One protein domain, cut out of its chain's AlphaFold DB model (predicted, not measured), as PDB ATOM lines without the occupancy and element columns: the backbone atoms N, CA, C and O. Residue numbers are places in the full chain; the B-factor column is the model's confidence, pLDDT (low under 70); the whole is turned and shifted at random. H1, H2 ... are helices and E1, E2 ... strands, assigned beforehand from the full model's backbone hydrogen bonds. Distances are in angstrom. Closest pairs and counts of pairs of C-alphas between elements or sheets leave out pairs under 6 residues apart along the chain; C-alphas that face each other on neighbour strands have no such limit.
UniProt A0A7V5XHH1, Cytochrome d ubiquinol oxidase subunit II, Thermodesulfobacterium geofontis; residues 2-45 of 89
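AT A GLANCE: This is residues 2 to 45 of the 89 residues of the protein "Cytochrome d ubiquinol oxidase subunit II" of Thermodesulfobacterium geofontis (UniProt A0A7V5XHH1). One long straight helix, H1, sticks out as an arm with its residues 2 to 18, and at its far end the printed part goes over into a small head. In the head a short strand, E1, is followed by a long loop that swings out and folds back, so that residues 38 to 39 lie beside E1. The printed part has 44 residues, with one named helix and one named strand, in the order H1, E1; the class is mostly helix. The whole is extended, with a radius of gyration of the C-alphas of 15.2 A, and the C-alphas span 47 by 23 by 10 A, the arm making much of the length.

IN THESE COORDINATES: H1 holds residues 2 to 23 and measures 32.6 A from its first to its last C-alpha. It begins at C-alpha 2, at (50.256, 17.950, 93.297), and ends at C-alpha 23, at (23.946, 33.914, 82.628). E1 holds residues 26 to 28, and its C-alpha 28 is at (21.203, 31.849, 75.530). Residues 29 to 45 hold no named element; C-alpha 45 is at (12.308, 19.356, 79.060).

HOW THE PARTS SIT: Residues 2 to 18, which belong to H1, stand free. In H1 every O i to N i+4 pair is within hydrogen-bond range. A tight link of 2 residues joins H1 to E1. The closest C-alphas of H1 and E1 are those of Val 20 and Leu 27, 7.9 A apart, the one pair within 8 A. E1 pairs with no named strand, but its residues 26 to 28 pair with residues 38 to 39, antiparallel.

THE WHOLE: The two C-alphas farthest apart are those of Gly 2 and Asp 33, at 47.8 A. The printed part has no cut. Its mean pLDDT is 91.6, and no printed residue is under 70.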
ATOM      1  N   GLY A   2      51.693  18.271  93.228       83.88
ATOM      2  CA  GLY A   2      50.256  17.950  93.297       83.88
ATOM      3  C   GLY A   2      49.367  19.182  93.505       83.88
ATOM      4  O   GLY A   2      48.284  19.271  92.938       83.88
ATOM      5  N   SER A   3      49.869  20.185  94.230       90.88
ATOM      6  CA  SER A   3      49.138  21.427  94.496       90.88
ATOM      7  C   SER A   3      48.870  22.241  93.227       90.88
ATOM      8  O   SER A   3      47.771  22.756  93.061       90.88
ATOM      9  N   ALA A   4      49.832  22.317  92.299       94.56
ATOM     10  CA  ALA A   4      49.652  23.044  91.038       94.56
ATOM     11  C   ALA A   4      48.542  22.419  90.172       94.56
ATOM     12  O   ALA A   4      47.714  23.132  89.608       94.56
ATOM     13  N   PHE A   5      48.486  21.085  90.126       91.38
ATOM     14  CA  PHE A   5      47.421  20.356  89.439       91.38
ATOM     15  C   PHE A   5      46.048  20.621  90.075       91.38
ATOM     16  O   PHE A   5      45.087  20.906  89.365       91.38
ATOM     17  N   LEU A   6      45.967  20.616  91.412       95.44
ATOM     18  CA  LEU A   6      44.729  20.912  92.135       95.44
ATOM     19  C   LEU A   6      44.221  22.337  91.866       95.44
ATOM     20  O   LEU A   6      43.033  22.518  91.613       95.44
ATOM     21  N   PHE A   7      45.097  23.347  91.886       96.50
ATOM     22  CA  PHE A   7      44.697  24.729  91.593       96.50
ATOM     23  C   PHE A   7      44.218  24.906  90.150       96.50
ATOM     24  O   PHE A   7      43.232  25.604  89.934       96.50
ATOM     25  N   SER A   8      44.853  24.242  89.177       96.75
ATOM     26  CA  SER A   8      44.382  24.228  87.785       96.75
ATOM     27  C   SER A   8      42.979  23.618  87.669       96.75
ATOM     28  O   SER A   8      42.081  24.212  87.074       96.75
ATOM     29  N   PHE A   9      42.752  22.475  88.322       95.50
ATOM     30  CA  PHE A   9      41.441  21.826  88.377       95.50
ATOM     31  C   PHE A   9      40.362  22.732  88.992       95.50
ATOM     32  O   PHE A   9      39.298  22.926  88.402       95.50
ATOM     33  N   LEU A  10      40.646  23.334  90.152       97.56
ATOM     34  CA  LEU A  10      39.719  24.248  90.822       97.56
ATOM     35  C   LEU A  10      39.441  25.501  89.988       97.56
ATOM     36  O   LEU A  10      38.306  25.969  89.955       97.56
ATOM     37  N   PHE A  11      40.452  26.023  89.294       97.44
ATOM     38  CA  PHE A  11      40.296  27.170  88.407       97.44
ATOM     39  C   PHE A  11      39.338  26.868  87.251       97.44
ATOM     40  O   PHE A  11      38.437  27.663  86.996       97.44
ATOM     41  N   ILE A  12      39.468  25.706  86.601       97.62
ATOM     42  CA  ILE A  12      38.561  25.287  85.518       97.62
ATOM     43  C   ILE A  12      37.117  25.186  86.027       97.62
ATOM     44  O   ILE A  12      36.196  25.674  85.368       97.62
ATOM     45  N   ILE A  13      36.912  24.607  87.216       97.75
ATOM     46  CA  ILE A  13      35.588  24.536  87.848       97.75
ATOM     47  C   ILE A  13      35.047  25.947  88.089       97.75
ATOM     48  O   ILE A  13      33.960  26.273  87.619       97.75
ATOM     49  N   ALA A  14      35.809  26.800  88.773       97.56
ATOM     50  CA  ALA A  14      35.380  28.152  89.112       97.56
ATOM     51  C   ALA A  14      35.034  28.984  87.868       97.56
ATOM     52  O   ALA A  14      34.002  29.652  87.845       97.56
ATOM     53  N   LEU A  15      35.856  28.902  86.818       97.38
ATOM     54  CA  LEU A  15      35.625  29.588  85.549       97.38
ATOM     55  C   LEU A  15      34.354  29.090  84.848       97.38
ATOM     56  O   LEU A  15      33.589  29.885  84.312       97.38
ATOM     57  N   THR A  16      34.100  27.783  84.878       96.62
ATOM     58  CA  THR A  16      32.881  27.214  84.287       96.62
ATOM     59  C   THR A  16      31.637  27.690  85.041       96.62
ATOM     60  O   THR A  16      30.672  28.153  84.432       96.62
ATOM     61  N   PHE A  17      31.661  27.633  86.375       96.06
ATOM     62  CA  PHE A  17      30.534  28.069  87.201       96.06
ATOM     63  C   PHE A  17      30.297  29.579  87.139       96.06
ATOM     64  O   PHE A  17      29.142  29.992  87.191       96.06
ATOM     65  N   SER A  18      31.336  30.407  86.986       95.81
ATOM     66  CA  SER A  18      31.153  31.857  86.854       95.81
ATOM     67  C   SER A  18      30.339  32.216  85.608       95.81
ATOM     68  O   SER A  18      29.441  33.051  85.695       95.81
ATOM     69  N   GLY A  19      30.572  31.528  84.484       93.12
ATOM     70  CA  GLY A  19      29.778  31.690  83.265       93.12
ATOM     71  C   GLY A  19      28.320  31.267  83.451       93.12
ATOM     72  O   GLY A  19      27.410  32.009  83.091       93.12
ATOM     73  N   VAL A  20      28.086  30.105  84.071       92.25
ATOM     74  CA  VAL A  20      26.725  29.598  84.327       92.25
ATOM     75  C   VAL A  20      25.949  30.517  85.275       92.25
ATOM     76  O   VAL A  20      24.802  30.862  84.997       92.25
ATOM     77  N   ILE A  21      26.572  30.948  86.377       94.12
ATOM     78  CA  ILE A  21      25.957  31.861  87.354       94.12
ATOM     79  C   ILE A  21      25.709  33.234  86.727       94.12
ATOM     80  O   ILE A  21      24.659  33.822  86.960       94.12
ATOM     81  N   GLY A  22      26.645  33.735  85.915       92.56
ATOM     82  CA  GLY A  22      26.522  35.035  85.257       92.56
ATOM     83  C   GLY A  22      25.396  35.106  84.224       92.56
ATOM     84  O   GLY A  22      24.861  36.187  83.988       92.56
ATOM     85  N   LEU A  23      25.021  33.974  83.621       91.75
ATOM     86  CA  LEU A  23      23.946  33.914  82.628       91.75
ATOM     87  C   LEU A  23      22.570  33.629  83.244       91.75
ATOM     88  O   LEU A  23      21.563  34.072  82.691       91.75
ATOM     89  N   TYR A  24      22.509  32.954  84.396       89.88
ATOM     90  CA  TYR A  24      21.255  32.609  85.066       89.88
ATOM     91  C   TYR A  24      20.329  33.837  85.252       89.88
ATOM     92  O   TYR A  24      20.783  34.870  85.743       89.88
ATOM     93  N   PRO A  25      19.020  33.762  84.913       89.56
ATOM     94  CA  PRO A  25      18.247  32.581  84.501       89.56
ATOM     95  C   PRO A  25      18.245  32.312  82.982       89.56
ATOM     96  O   PRO A  25      17.575  31.381  82.522       89.56
ATOM     97  N   ASN A  26      18.946  33.133  82.199       91.50
ATOM     98  CA  ASN A  26      19.114  32.929  80.767       91.50
ATOM     99  C   ASN A  26      20.184  31.857  80.513       91.50
ATOM    100  O   ASN A  26      21.160  31.723  81.242       91.50
ATOM    101  N   LEU A  27      19.999  31.081  79.455       88.88
ATOM    102  CA  LEU A  27      21.004  30.147  78.949       88.88
ATOM    103  C   LEU A  27      21.631  30.712  77.679       88.88
ATOM    104  O   LEU A  27      22.848  30.698  77.523       88.88
ATOM    105  N   ILE A  28      20.786  31.238  76.789       90.56
ATOM    106  CA  ILE A  28      21.203  31.849  75.530       90.56
ATOM    107  C   ILE A  28      20.380  33.134  75.335       90.56
ATOM    108  O   ILE A  28      19.198  33.049  74.985       90.56
ATOM    109  N   PRO A  29      20.958  34.321  75.601       87.75
ATOM    110  CA  PRO A  29      20.277  35.589  75.373       87.75
ATOM    111  C   PRO A  29      20.181  35.883  73.872       87.75
ATOM    112  O   PRO A  29      21.140  35.694  73.123       87.75
ATOM    113  N   SER A  30      19.021  36.360  73.428       88.69
ATOM    114  CA  SER A  30      18.829  36.783  72.038       88.69
ATOM    115  C   SER A  30      19.412  38.178  71.817       88.69
ATOM    116  O   SER A  30      19.188  39.084  72.617       88.69
ATOM    117  N   SER A  31      20.129  38.374  70.709       86.56
ATOM    118  CA  SER A  31      20.667  39.687  70.317       86.56
ATOM    119  C   SER A  31      19.677  40.547  69.521       86.56
ATOM    120  O   SER A  31      19.964  41.715  69.280       86.56
ATOM    121  N   ILE A  32      18.543  39.983  69.086       89.31
ATOM    122  CA  ILE A  32      17.550  40.674  68.240       89.31
ATOM    123  C   ILE A  32      16.401  41.227  69.087       89.31
ATOM    124  O   ILE A  32      16.033  42.388  68.952       89.31
ATOM    125  N   ASP A  33      15.838  40.393  69.964       84.81
ATOM    126  CA  ASP A  33      14.760  40.775  70.878       84.81
ATOM    127  C   ASP A  33      14.849  39.916  72.153       84.81
ATOM    128  O   ASP A  33      14.822  38.677  72.050       84.81
ATOM    129  N   PRO A  34      14.926  40.539  73.347       82.25
ATOM    130  CA  PRO A  34      14.946  39.851  74.635       82.25
ATOM    131  C   PRO A  34      13.839  38.803  74.823       82.25
ATOM    132  O   PRO A  34      14.068  37.815  75.524       82.25
ATOM    133  N   LYS A  35      12.674  38.962  74.179       84.06
ATOM    134  CA  LYS A  35      11.532  38.033  74.244       84.06
ATOM    135  C   LYS A  35      11.856  36.623  73.736       84.06
ATOM    136  O   LYS A  35      11.240  35.664  74.195       84.06
ATOM    137  N   TYR A  36      12.814  36.484  72.818       85.69
ATOM    138  CA  TYR A  36      13.242  35.187  72.273       85.69
ATOM    139  C   TYR A  36      14.437  34.579  73.018       85.69
ATOM    140  O   TYR A  36      15.038  33.622  72.535       85.69
ATOM    141  N   SER A  37      14.810  35.124  74.178       88.06
ATOM    142  CA  SER A  37      15.889  34.551  74.985       88.06
ATOM    143  C   SER A  37      15.503  33.170  75.515       88.06
ATOM    144  O   SER A  37      14.392  32.954  76.014       88.06
ATOM    145  N   LEU A  38      16.440  32.228  75.432       90.12
ATOM    146  CA  LEU A  38      16.269  30.888  75.977       90.12
ATOM    147  C   LEU A  38      16.589  30.922  77.466       90.12
ATOM    148  O   LEU A  38      17.705  31.246  77.873       90.12
ATOM    149  N   THR A  39      15.591  30.599  78.274       91.62
ATOM    150  CA  THR A  39      15.647  30.593  79.735       91.62
ATOM    151  C   THR A  39      15.398  29.186  80.254       91.62
ATOM    152  O   THR A  39      14.836  28.336  79.560       91.62
ATOM    153  N   ILE A  40      15.741  28.938  81.516       90.62
ATOM    154  CA  ILE A  40      15.457  27.650  82.166       90.62
ATOM    155  C   ILE A  40      13.959  27.290  82.171       90.62
ATOM    156  O   ILE A  40      13.597  26.115  82.218       90.62
ATOM    157  N   PHE A  41      13.080  28.294  82.105       89.56
ATOM    158  CA  PHE A  41      11.634  28.109  82.202       89.56
ATOM    159  C   PHE A  41      10.991  27.770  80.858       89.56
ATOM    160  O   PHE A  41       9.999  27.051  80.831       89.56
ATOM    161  N   ASN A  42      11.547  28.272  79.752       89.94
ATOM    162  CA  ASN A  42      10.994  28.047  78.410       89.94
ATOM    163  C   ASN A  42      11.719  26.944  77.623       89.94
ATOM    164  O   ASN A  42      11.161  26.432  76.659       89.94
ATOM    165  N   SER A  43      12.940  26.581  78.031       88.81
ATOM    166  CA  SER A  43      13.804  25.639  77.306       88.81
ATOM    167  C   SER A  43      14.044  24.329  78.057       88.81
ATOM    168  O   SER A  43      14.825  23.492  77.606       88.81
ATOM    169  N   SER A  44      13.412  24.130  79.217       88.69
ATOM    170  CA  SER A  44      13.509  22.863  79.942       88.69
ATOM    171  C   SER A  44      12.647  21.776  79.298       88.69
ATOM    172  O   SER A  44      11.603  22.027  78.697       88.69
ATOM    173  N   SER A  45      13.103  20.530  79.428       91.00
ATOM    174  CA  SER A  45      12.308  19.356  79.060       91.00
ATOM    175  C   SER A  45      11.092  19.198  79.973       91.00
ATOM    176  O   SER A  45      11.028  19.776  81.059       91.00
TER     177      SER A  45